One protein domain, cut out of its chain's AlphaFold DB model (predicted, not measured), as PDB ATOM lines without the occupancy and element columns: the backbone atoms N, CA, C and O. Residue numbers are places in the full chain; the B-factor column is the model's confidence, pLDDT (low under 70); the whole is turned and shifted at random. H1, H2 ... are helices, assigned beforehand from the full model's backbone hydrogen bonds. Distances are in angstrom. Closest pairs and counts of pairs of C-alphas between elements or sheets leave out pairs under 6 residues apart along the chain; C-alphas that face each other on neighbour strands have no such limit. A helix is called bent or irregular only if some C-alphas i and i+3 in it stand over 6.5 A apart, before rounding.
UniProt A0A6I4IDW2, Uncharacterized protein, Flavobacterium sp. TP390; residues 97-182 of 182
ATOM      1  N   ARG A  97      31.183   9.856 245.248       96.81
ATOM      2  CA  ARG A  97      31.934   8.927 246.105       96.81
ATOM      3  C   ARG A  97      33.343   8.691 245.610       96.81
ATOM      4  O   ARG A  97      34.275   8.691 246.409       96.81
ATOM      5  N   GLU A  98      33.506   8.542 244.306       96.62
ATOM      6  CA  GLU A  98      34.808   8.369 243.683       96.62
ATOM      7  C   GLU A  98      35.664   9.621 243.888       96.62
ATOM      8  O   GLU A  98      36.810   9.510 244.309       96.62
ATOM      9  N   ASN A  99      35.098  10.818 243.699       97.31
ATOM     10  CA  ASN A  99      35.830  12.066 243.929       97.31
ATOM     11  C   ASN A  99      36.185  12.273 245.411       97.31
ATOM     12  O   ASN A  99      37.296  12.711 245.712       97.31
ATOM     13  N   LEU A 100      35.289  11.926 246.345       98.19
ATOM     14  CA  LEU A 100      35.587  11.963 247.783       98.19
ATOM     15  C   LEU A 100      36.704  10.975 248.152       98.19
ATOM     16  O   LEU A 100      37.603  11.316 248.917       98.19
ATOM     17  N   LYS A 101      36.686   9.772 247.571       97.00
ATOM     18  CA  LYS A 101      37.752   8.780 247.741       97.00
ATOM     19  C   LYS A 101      39.093   9.301 247.223       97.00
ATOM     20  O   LYS A 101      40.104   9.130 247.900       97.00
ATOM     21  N   THR A 102      39.117   9.971 246.072       95.25
ATOM     22  CA  THR A 102      40.343  10.586 245.541       95.25
ATOM     23  C   THR A 102      40.854  11.704 246.454       95.25
ATOM     24  O   THR A 102      42.053  11.771 246.712       95.25
ATOM     25  N   LEU A 103      39.973  12.541 247.019       96.56
ATOM     26  CA  LEU A 103      40.357  13.556 248.017       96.56
ATOM     27  C   LEU A 103      40.963  12.930 249.280       96.56
ATOM     28  O   LEU A 103      41.969  13.419 249.793       96.56
ATOM     29  N   PHE A 104      40.380  11.831 249.761       95.19
ATOM     30  CA  PHE A 104      40.944  11.036 250.851       95.19
ATOM     31  C   PHE A 104      42.363  10.547 250.514       95.19
ATOM     32  O   PHE A 104      43.282  10.726 251.314       95.19
ATOM     33  N   GLN A 105      42.566   9.975 249.324       94.38
ATOM     34  CA  GLN A 105      43.882   9.501 248.883       94.38
ATOM     35  C   GLN A 105      44.893  10.647 248.786       94.38
ATOM     36  O   GLN A 105      46.028  10.496 249.234       94.38
ATOM     37  N   LEU A 106      44.467  11.806 248.277       94.25
ATOM     38  CA  LEU A 106      45.292  13.008 248.206       94.25
ATOM     39  C   LEU A 106      45.763  13.442 249.605       94.25
ATOM     40  O   LEU A 106      46.945  13.722 249.795       94.25
ATOM     41  N   TYR A 107      44.881  13.412 250.610       95.19
ATOM     42  CA  TYR A 107      45.272  13.688 251.997       95.19
ATOM     43  C   TYR A 107      46.290  12.680 252.532       95.19
ATOM     44  O   TYR A 107      47.276  13.082 253.138       95.19
ATOM     45  N   VAL A 108      46.094  11.381 252.295       93.69
ATOM     46  CA  VAL A 108      47.009  10.335 252.787       93.69
ATOM     47  C   VAL A 108      48.414  10.465 252.193       93.69
ATOM     48  O   VAL A 108      49.393  10.149 252.867       93.69
ATOM     49  N   VAL A 109      48.532  10.922 250.944       92.62
ATOM     50  CA  VAL A 109      49.832  11.088 250.277       92.62
ATOM     51  C   VAL A 109      50.534  12.373 250.724       92.62
ATOM     52  O   VAL A 109      51.732  12.342 251.005       92.62
ATOM     53  N   TYR A 110      49.810  13.493 250.808       92.44
ATOM     54  CA  TYR A 110      50.417  14.820 250.987       92.44
ATOM     55  C   TYR A 110      50.270  15.408 252.395       92.44
ATOM     56  O   TYR A 110      50.938  16.389 252.711       92.44
ATOM     57  N   TYR A 111      49.420  14.825 253.245       92.56
ATOM     58  CA  TYR A 111      49.128  15.280 254.613       92.56
ATOM     59  C   TYR A 111      48.758  16.767 254.714       92.56
ATOM     60  O   TYR A 111      49.013  17.429 255.722       92.56
ATOM     61  N   ASP A 112      48.131  17.303 253.668       93.56
ATOM     62  CA  ASP A 112      47.736  18.703 253.617       93.56
ATOM     63  C   ASP A 112      46.540  18.953 254.549       93.56
ATOM     64  O   ASP A 112      45.432  18.446 254.353       93.56
ATOM     65  N   SER A 113      46.749  19.756 255.591       95.00
ATOM     66  CA  SER A 113      45.716  20.055 256.586       95.00
ATOM     67  C   SER A 113      44.500  20.771 255.993       95.00
ATOM     68  O   SER A 113      43.411  20.684 256.562       95.00
ATOM     69  N   ARG A 114      44.636  21.417 254.827       96.00
ATOM     70  CA  ARG A 114      43.538  22.097 254.124       96.00
ATOM     71  C   ARG A 114      42.461  21.124 253.646       96.00
ATOM     72  O   ARG A 114      41.339  21.561 253.414       96.00
ATOM     73  N   ILE A 115      42.764  19.831 253.508       95.81
ATOM     74  CA  ILE A 115      41.834  18.812 252.978       95.81
ATOM     75  C   ILE A 115      41.412  17.750 254.005       95.81
ATOM     76  O   ILE A 115      40.664  16.832 253.669       95.81
ATOM     77  N   ILE A 116      41.810  17.899 255.273       97.00
ATOM     78  CA  ILE A 116      41.507  16.936 256.347       97.00
ATOM     79  C   ILE A 116      40.003  16.678 256.530       97.00
ATOM     80  O   ILE A 116      39.590  15.562 256.833       97.00
ATOM     81  N   LYS A 117      39.157  17.686 256.302       97.69
ATOM     82  CA  LYS A 117      37.701  17.550 256.431       97.69
ATOM     83  C   LYS A 117      37.133  16.502 255.470       97.69
ATOM     84  O   LYS A 117      36.258  15.733 255.851       97.69
ATOM     85  N   PHE A 118      37.670  16.413 254.253       98.19
ATOM     86  CA  PHE A 118      37.234  15.426 253.260       98.19
ATOM     87  C   PHE A 118      37.711  14.013 253.604       98.19
ATOM     88  O   PHE A 118      36.987  13.051 253.363       98.19
ATOM     89  N   TYR A 119      38.879  13.887 254.240       97.50
ATOM     90  CA  TYR A 119      39.323  12.625 254.836       97.50
ATOM     91  C   TYR A 119      38.344  12.144 255.920       97.50
ATOM     92  O   TYR A 119      37.938  10.983 255.909       97.50
ATOM     93  N   LEU A 120      37.919  13.033 256.823       98.12
ATOM     94  CA  LEU A 120      36.967  12.689 257.885       98.12
ATOM     95  C   LEU A 120      35.594  12.316 257.318       98.12
ATOM     96  O   LEU A 120      35.020  11.308 257.722       98.12
ATOM     97  N   LEU A 121      35.097  13.079 256.341       98.44
ATOM     98  CA  LEU A 121      33.824  12.792 255.678       98.44
ATOM     99  C   LEU A 121      33.839  11.469 254.909       98.44
ATOM    100  O   LEU A 121      32.821  10.786 254.879       98.44
ATOM    101  N   TYR A 122      34.970  11.083 254.312       98.38
ATOM    102  CA  TYR A 122      35.108   9.781 253.656       98.38
ATOM    103  C   TYR A 122      34.865   8.627 254.637       98.38
ATOM    104  O   TYR A 122      34.012   7.779 254.381       98.38
ATOM    105  N   TYR A 123      35.560   8.629 255.780       98.06
ATOM    106  CA  TYR A 123      35.367   7.599 256.805       98.06
ATOM    107  C   TYR A 123      33.991   7.672 257.457       98.06
ATOM    108  O   TYR A 123      33.360   6.638 257.648       98.06
ATOM    109  N   ALA A 124      33.490   8.881 257.727       98.19
ATOM    110  CA  ALA A 124      32.143   9.055 258.252       98.19
ATOM    111  C   ALA A 124      31.104   8.396 257.339       98.19
ATOM    112  O   ALA A 124      30.212   7.700 257.818       98.19
ATOM    113  N   TRP A 125      31.239   8.574 256.021       98.38
ATOM    114  CA  TRP A 125      30.308   7.984 255.067       98.38
ATOM    115  C   TRP A 125      30.428   6.466 254.994       98.38
ATOM    116  O   TRP A 125      29.403   5.789 254.978       98.38
ATOM    117  N   MET A 126      31.651   5.934 255.003       97.62
ATOM    118  CA  MET A 126      31.869   4.488 255.050       97.62
ATOM    119  C   MET A 126      31.229   3.851 256.288       97.62
ATOM    120  O   MET A 126      30.439   2.920 256.150       97.62
ATOM    121  N   ASP A 127      31.503   4.379 257.483       97.69
ATOM    122  CA  ASP A 127      30.955   3.834 258.729       97.69
ATOM    123  C   ASP A 127      29.420   3.901 258.750       97.69
ATOM    124  O   ASP A 127      28.740   2.949 259.137       97.69
ATOM    125  N   LEU A 128      28.849   5.013 258.279       97.75
ATOM    126  CA  LEU A 128      27.400   5.165 258.173       97.75
ATOM    127  C   LEU A 128      26.767   4.090 257.278       97.75
ATOM    128  O   LEU A 128      25.662   3.639 257.575       97.75
ATOM    129  N   GLU A 129      27.439   3.678 256.203       96.69
ATOM    130  CA  GLU A 129      26.959   2.627 255.298       96.69
ATOM    131  C   GLU A 129      27.163   1.217 255.859       96.69
ATOM    132  O   GLU A 129      26.300   0.358 255.677       96.69
ATOM    133  N   GLU A 130      28.279   0.972 256.545       96.69
ATOM    134  CA  GLU A 130      28.630  -0.357 257.053       96.69
ATOM    135  C   GLU A 130      27.932  -0.694 258.375       96.69
ATOM    136  O   GLU A 130      27.441  -1.812 258.556       96.69
ATOM    137  N   ILE A 131      27.889   0.258 259.307       95.38
ATOM    138  CA  ILE A 131      27.444   0.035 260.691       95.38
ATOM    139  C   ILE A 131      26.345   1.002 261.152       95.38
ATOM    140  O   ILE A 131      25.860   0.879 262.278       95.38
ATOM    141  N   GLY A 132      25.909   1.939 260.302       94.12
ATOM    142  CA  GLY A 132      24.762   2.818 260.572       94.12
ATOM    143  C   GLY A 132      25.037   3.988 261.521       94.12
ATOM    144  O   GLY A 132      24.112   4.708 261.890       94.12
ATOM    145  N   THR A 133      26.289   4.192 261.925       95.06
ATOM    146  CA  THR A 133      26.748   5.294 262.787       95.06
ATOM    147  C   THR A 133      28.155   5.707 262.360       95.06
ATOM    148  O   THR A 133      28.794   4.942 261.656       95.06
ATOM    149  N   ASN A 134      28.659   6.873 262.773       96.19
ATOM    150  CA  ASN A 134      30.064   7.242 262.567       96.19
ATOM    151  C   ASN A 134      30.656   7.999 263.758       96.19
ATOM    152  O   ASN A 134      29.932   8.583 264.562       96.19
ATOM    153  N   PHE A 135      31.988   8.020 263.822       94.19
ATOM    154  CA  PHE A 135      32.755   8.715 264.864       94.19
ATOM    155  C   PHE A 135      33.715   9.777 264.307       94.19
ATOM    156  O   PHE A 135      34.527  10.326 265.050       94.19
ATOM    157  N   TYR A 136      33.650  10.045 263.002       96.12
ATOM    158  CA  TYR A 136      34.626  10.878 262.298       96.12
ATOM    159  C   TYR A 136      34.139  12.302 262.054       96.12
ATOM    160  O   TYR A 136      34.958  13.221 262.019       96.12
ATOM    161  N   TYR A 137      32.831  12.492 261.869       96.12
ATOM    162  CA  TYR A 137      32.266  13.795 261.552       96.12
ATOM    163  C   TYR A 137      30.924  13.976 262.269       96.12
ATOM    164  O   TYR A 137      29.901  13.408 261.887       96.12
ATOM    165  N   GLU A 138      30.939  14.770 263.339       94.69
ATOM    166  CA  GLU A 138      29.759  15.018 264.171       94.69
ATOM    167  C   GLU A 138      28.593  15.597 263.352       94.69
ATOM    168  O   GLU A 138      28.779  16.448 262.484       94.69
ATOM    169  N   GLY A 139      27.378  15.107 263.615       94.50
ATOM    170  CA  GLY A 139      26.161  15.528 262.917       94.50
ATOM    171  C   GLY A 139      25.995  14.973 261.498       94.50
ATOM    172  O   GLY A 139      24.977  15.261 260.866       94.50
ATOM    173  N   ALA A 140      26.940  14.170 260.993       97.06
ATOM    174  CA  ALA A 140      26.787  13.479 259.717       97.06
ATOM    175  C   ALA A 140      25.986  12.176 259.865       97.06
ATOM    176  O   ALA A 140      26.275  11.335 260.712       97.06
ATOM    177  N   TYR A 141      25.014  11.990 258.979       96.50
ATOM    178  CA  TYR A 141      24.125  10.837 258.866       96.50
ATOM    179  C   TYR A 141      23.892  10.506 257.391       96.50
ATOM    180  O   TYR A 141      24.081  11.349 256.515       96.50
ATOM    181  N   LEU A 142      23.422   9.291 257.089       96.06
ATOM    182  CA  LEU A 142      23.212   8.851 255.699       96.06
ATOM    183  C   LEU A 142      22.327   9.800 254.877       96.06
ATOM    184  O   LEU A 142      22.537   9.949 253.677       96.06
ATOM    185  N   ASN A 143      21.343  10.440 255.508       95.75
ATOM    186  CA  ASN A 143      20.398  11.332 254.836       95.75
ATOM    187  C   ASN A 143      20.913  12.769 254.634       95.75
ATOM    188  O   ASN A 143      20.273  13.515 253.894       95.75
ATOM    189  N   ASN A 144      22.017  13.177 255.272       97.06
ATOM    190  CA  ASN A 144      22.507  14.561 255.229       97.06
ATOM    191  C   ASN A 144      23.994  14.694 254.840       97.06
ATOM    192  O   ASN A 144      24.434  15.792 254.505       97.06
ATOM    193  N   ILE A 145      24.767  13.606 254.843       98.06
ATOM    194  CA  ILE A 145      26.221  13.648 254.649       98.06
ATOM    195  C   ILE A 145      26.629  14.164 253.264       98.06
ATOM    196  O   ILE A 145      27.631  14.866 253.140       98.06
ATOM    197  N   GLU A 146      25.825  13.915 252.225       98.06
ATOM    198  CA  GLU A 146      26.054  14.526 250.912       98.06
ATOM    199  C   GLU A 146      25.887  16.053 250.961       98.06
ATOM    200  O   GLU A 146      26.672  16.786 250.355       98.06
ATOM    201  N   THR A 147      24.886  16.542 251.697       98.06
ATOM    202  CA  THR A 147      24.651  17.977 251.894       98.06
ATOM    203  C   THR A 147      25.813  18.611 252.651       98.06
ATOM    204  O   THR A 147      26.357  19.612 252.188       98.06
ATOM    205  N   ILE A 148      26.253  17.987 253.749       98.38
ATOM    206  CA  ILE A 148      27.423  18.418 254.529       98.38
ATOM    207  C   ILE A 148      28.665  18.485 253.639       98.38
ATOM    208  O   ILE A 148      29.348  19.507 253.608       98.38
ATOM    209  N   LEU A 149      28.928  17.440 252.848       98.62
ATOM    210  CA  LEU A 149      30.062  17.410 251.928       98.62
ATOM    211  C   LEU A 149      30.018  18.565 250.920       98.62
ATOM    212  O   LEU A 149      31.043  19.193 250.657       98.62
ATOM    213  N   LYS A 150      28.846  18.860 250.350       98.62
ATOM    214  CA  LYS A 150      28.691  19.971 249.400       98.62
ATOM    215  C   LYS A 150      28.862  21.336 250.069       98.62
ATOM    216  O   LYS A 150      29.401  22.238 249.428       98.62
ATOM    217  N   LEU A 151      28.439  21.505 251.321       98.19
ATOM    218  CA  LEU A 151      28.682  22.737 252.077       98.19
ATOM    219  C   LEU A 151      30.168  22.918 252.376       98.19
ATOM    220  O   LEU A 151      30.731  23.957 252.039       98.19
ATOM    221  N   GLU A 152      30.830  21.880 252.880       98.38
ATOM    222  CA  GLU A 152      32.274  21.901 253.130       98.38
ATOM    223  C   GLU A 152      33.080  22.159 251.853       98.38
ATOM    224  O   GLU A 152      34.043  22.924 251.863       98.38
ATOM    225  N   ALA A 153      32.650  21.603 250.718       98.50
ATOM    226  CA  ALA A 153      33.245  21.891 249.418       98.50
ATOM    227  C   ALA A 153      33.139  23.378 249.039       98.50
ATOM    228  O   ALA A 153      34.108  23.959 248.550       98.50
ATOM    229  N   ARG A 154      31.981  24.014 249.268       98.44
ATOM    230  CA  ARG A 154      31.781  25.446 248.982       98.44
ATOM    231  C   ARG A 154      32.602  26.330 249.911       98.44
ATOM    232  O   ARG A 154      33.289  27.217 249.417       98.44
ATOM    233  N   ILE A 155      32.582  26.050 251.215       98.25
ATOM    234  CA  ILE A 155      33.386  26.761 252.221       98.25
ATOM    235  C   ILE A 155      34.870  26.676 251.851       98.25
ATOM    236  O   ILE A 155      35.579  27.680 251.855       98.25
ATOM    237  N   TRP A 156      35.338  25.487 251.466       98.12
ATOM    238  CA  TRP A 156      36.718  25.280 251.041       98.12
ATOM    239  C   TRP A 156      37.075  26.102 249.795       98.12
ATOM    240  O   TRP A 156      38.104  26.778 249.787       98.12
ATOM    241  N   ILE A 157      36.231  26.082 248.756       97.62
ATOM    242  CA  ILE A 157      36.463  26.852 247.521       97.62
ATOM    243  C   ILE A 157      36.478  28.352 247.820       97.62
ATOM    244  O   ILE A 157      37.371  29.060 247.352       97.62
ATOM    245  N   ASP A 158      35.534  28.842 248.620       97.00
ATOM    246  CA  ASP A 158      35.483  30.252 248.994       97.00
ATOM    247  C   ASP A 158      36.768  30.656 249.730       97.00
ATOM    248  O   ASP A 158      37.419  31.630 249.348       97.00
ATOM    249  N   LYS A 159      37.215  29.845 250.694       97.06
ATOM    250  CA  LYS A 159      38.411  30.122 251.492       97.06
ATOM    251  C   LYS A 159      39.714  30.072 250.694       97.06
ATOM    252  O   LYS A 159      40.545  30.964 250.840       97.06
ATOM    253  N   TYR A 160      39.929  29.029 249.893       96.19
ATOM    254  CA  TYR A 160      41.241  28.756 249.286       96.19
ATOM    255  C   TYR A 160      41.365  29.186 247.826       96.19
ATOM    256  O   TYR A 160      42.481  29.385 247.353       96.19
ATOM    257  N   ILE A 161      40.248  29.343 247.110       94.94
ATOM    258  CA  ILE A 161      40.250  29.752 245.698       94.94
ATOM    259  C   ILE A 161      39.814  31.206 245.557       94.94
ATOM    260  O   ILE A 161      40.478  31.979 244.869       94.94
ATOM    261  N   ARG A 162      38.725  31.596 246.229       94.62
ATOM    262  CA  ARG A 162      38.219  32.979 246.177       94.62
ATOM    263  C   ARG A 162      38.853  33.889 247.222       94.62
ATOM    264  O   ARG A 162      38.752  35.105 247.088       94.62
ATOM    265  N   LEU A 163      39.533  33.310 248.213       95.12
ATOM    266  CA  LEU A 163      40.162  34.021 249.329       95.12
ATOM    267  C   LEU A 163      39.143  34.855 250.124       95.12
ATOM    268  O   LEU A 163      39.418  35.981 250.536       95.12
ATOM    269  N   THR A 164      37.953  34.287 250.321       95.00
ATOM    270  CA  THR A 164      36.832  34.889 251.049       95.00
ATOM    271  C   THR A 164      36.301  33.931 252.104       95.00
ATOM    272  O   THR A 164      36.137  32.743 251.839       95.00
ATOM    273  N   GLU A 165      35.959  34.448 253.278       92.19
ATOM    274  CA  GLU A 165      35.218  33.686 254.285       92.19
ATOM    275  C   GLU A 165      33.717  33.768 253.997       92.19
ATOM    276  O   GLU A 165      33.194  34.841 253.685       92.19
ATOM    277  N   ASN A 166      33.021  32.635 254.095       92.44
ATOM    278  CA  ASN A 166      31.580  32.562 253.875       92.44
ATOM    279  C   ASN A 166      30.871  32.131 255.157       92.44
ATOM    280  O   ASN A 166      30.439  30.989 255.300       92.44
ATOM    281  N   VAL A 167      30.759  33.085 256.082       94.56
ATOM    282  CA  VAL A 167      30.146  32.891 257.404       94.56
ATOM    283  C   VAL A 167      28.726  32.330 257.288       94.56
ATOM    284  O   VAL A 167      28.341  31.483 258.078       94.56
ATOM    285  N   ALA A 168      27.967  32.720 256.259       96.25
ATOM    286  CA  ALA A 168      26.614  32.210 256.051       96.25
ATOM    287  C   ALA A 168      26.586  30.696 255.768       96.25
ATOM    288  O   ALA A 168      25.706  30.000 256.266       96.25
ATOM    289  N   LEU A 169      27.548  30.173 254.996       95.50
ATOM    290  CA  LEU A 169      27.658  28.729 254.760       95.50
ATOM    291  C   LEU A 169      28.149  27.976 255.998       95.50
ATOM    292  O   LEU A 169      27.730  26.844 256.222       95.50
ATOM    293  N   GLU A 170      29.030  28.586 256.791       94.44
ATOM    294  CA  GLU A 170      29.480  28.010 258.063       94.44
ATOM    295  C   GLU A 170      28.321  27.927 259.068       94.44
ATOM    296  O   GLU A 170      28.109  26.882 259.676       94.44
ATOM    297  N   GLU A 171      27.504  28.977 259.170       96.50
ATOM    298  CA  GLU A 171      26.289  28.990 259.993       96.50
ATOM    299  C   GLU A 171      25.244  27.970 259.509       96.50
ATOM    300  O   GLU A 171      24.618  27.293 260.328       96.50
ATOM    301  N   GLU A 172      25.060  27.826 258.191       96.81
ATOM    302  CA  GLU A 172      24.183  26.807 257.599       96.81
ATOM    303  C   GLU A 172      24.653  25.390 257.957       96.81
ATOM    304  O   GLU A 172      23.852  24.555 258.391       96.81
ATOM    305  N   LEU A 173      25.956  25.129 257.828       96.19
ATOM    306  CA  LEU A 173      26.562  23.851 258.191       96.19
ATOM    307  C   LEU A 173      26.375  23.550 259.685       96.19
ATOM    308  O   LEU A 173      25.914  22.462 260.042       96.19
ATOM    309  N   ASP A 174      26.658  24.522 260.551       95.31
ATOM    310  CA  ASP A 174      26.465  24.405 261.998       95.31
ATOM    311  C   ASP A 174      25.006  24.111 262.365       95.31
ATOM    312  O   ASP A 174      24.734  23.340 263.291       95.31
ATOM    313  N   GLN A 175      24.054  24.728 261.662       95.19
ATOM    314  CA  GLN A 175      22.634  24.499 261.894       95.19
ATOM    315  C   GLN A 175      22.232  23.066 261.527       95.19
ATOM    316  O   GLN A 175      21.561  22.407 262.324       95.19
ATOM    317  N   ILE A 176      22.694  22.554 260.383       94.19
ATOM    318  CA  ILE A 176      22.441  21.167 259.955       94.19
ATOM    319  C   ILE A 176      23.002  20.173 260.974       94.19
ATOM    320  O   ILE A 176      22.312  19.224 261.358       94.19
ATOM    321  N   ILE A 177      24.229  20.400 261.445       93.00
ATOM    322  CA  ILE A 177      24.874  19.546 262.449       93.00
ATOM    323  C   ILE A 177      24.055  19.550 263.750       93.00
ATOM    324  O   ILE A 177      23.716  18.486 264.269       93.00
ATOM    325  N   LYS A 178      23.649  20.728 264.245       91.19
ATOM    326  CA  LYS A 178      22.855  20.867 265.484       91.19
ATOM    327  C   LYS A 178      21.476  20.219 265.400       91.19
ATOM    328  O   LYS A 178      21.001  19.669 266.392       91.19
ATOM    329  N   GLU A 179      20.802  20.330 264.260       90.00
ATOM    330  CA  GLU A 179      19.478  19.730 264.057       90.00
ATOM    331  C   GLU A 179      19.537  18.210 263.994       90.00
ATOM    332  O   GLU A 179      18.612  17.547 264.454       90.00
ATOM    333  N   SER A 180      20.640  17.670 263.484       84.44
ATOM    334  CA  SER A 180      20.814  16.232 263.318       84.44
ATOM    335  C   SER A 180      21.242  15.528 264.617       84.44
ATOM    336  O   SER A 180      21.146  14.312 264.718       84.44
ATOM    337  N   SER A 181      21.685  16.270 265.636       72.94
ATOM    338  CA  SER A 181      22.040  15.739 266.966       72.94
ATOM    339  C   SER A 181      20.866  15.683 267.965       72.94
ATOM    340  O   SER A 181      21.093  15.426 269.149       72.94
ATOM    341  N   LYS A 182      19.628  15.955 267.524       57.06
ATOM    342  CA  LYS A 182      18.394  15.885 268.333       57.06
ATOM    343  C   LYS A 182      17.624  14.594 268.089       57.06
ATOM    344  O   LYS A 182      17.059  14.083 269.081       57.06
TER     345      LYS A 182
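What this domain is: This is residues 97 to 182 of the 182 residues of an uncharacterized protein of Flavobacterium sp. TP390 (UniProt A0A6I4IDW2). Three helices, H2, H3 and H4, stand side by side and run alternately opposite ways, with H3 between the other two; H1 crosses H2 at a steep angle and keeps away from H3 and H4. A stretch of 14 residues, 131 to 144, folds back from H2 to H3. The printed part has 86 residues with four named helices, H1 to H4 in chain order, and no named strand: the class is all helix. It is compact, with a radius of gyration of the C-alphas of 12.9 A and spans of 37 by 32 by 18 A.

Where its parts are: Find C-alpha 113 at (45.716, 20.055, 256.586); from there H2 runs 26.6 A to residue 130. It is irregular, with C-alphas 114 and 117 7.8 A apart. H3 covers residues 145 to 162, 24.3 A. H1, residues 97 to 110, begins at C-alpha (31.934, 8.927, 246.105), and H4, residues 167 to 180, ends at C-alpha (20.814, 16.232, 263.318); each measures 20.0 A.

How they stand to each other: Look first at H2 and H3, a helical hairpin at a shallow tilt of 9 degrees, opposite ways: H2 touches H3 with residues 117 to 125 alone, and the closest C-alphas, Trp 125 and Ile 145, are 7.0 A apart. H3 and H4 form another helical hairpin, at a shallow tilt of 17 degrees, opposite ways; H3 touches H4 with residues 148 to 155 alone, closest at the C-alphas of Leu 151 and Leu 173, 6.6 A. Turn to Phe 104 and Tyr 119, whose C-alphas, 4.6 A apart, are the closest where H1 touches H2, at a steep tilt of 47 degrees, opposite ways. H1 is apart from H3 and H4, and H2 is apart from H4. In H1, H3 and H4 every O i to N i+4 pair is within hydrogen-bond range; in H2, 12 of 14 are.

The domain as a whole: The C-alphas of Ile 131 and Leu 163, the two farthest apart, are 38.0 A from each other. The printed part has no cut; the link H2 to H3 is long, the other two tight. Mean pLDDT of the printed part is 95.2, and residue 182, the chain's last, is under 70.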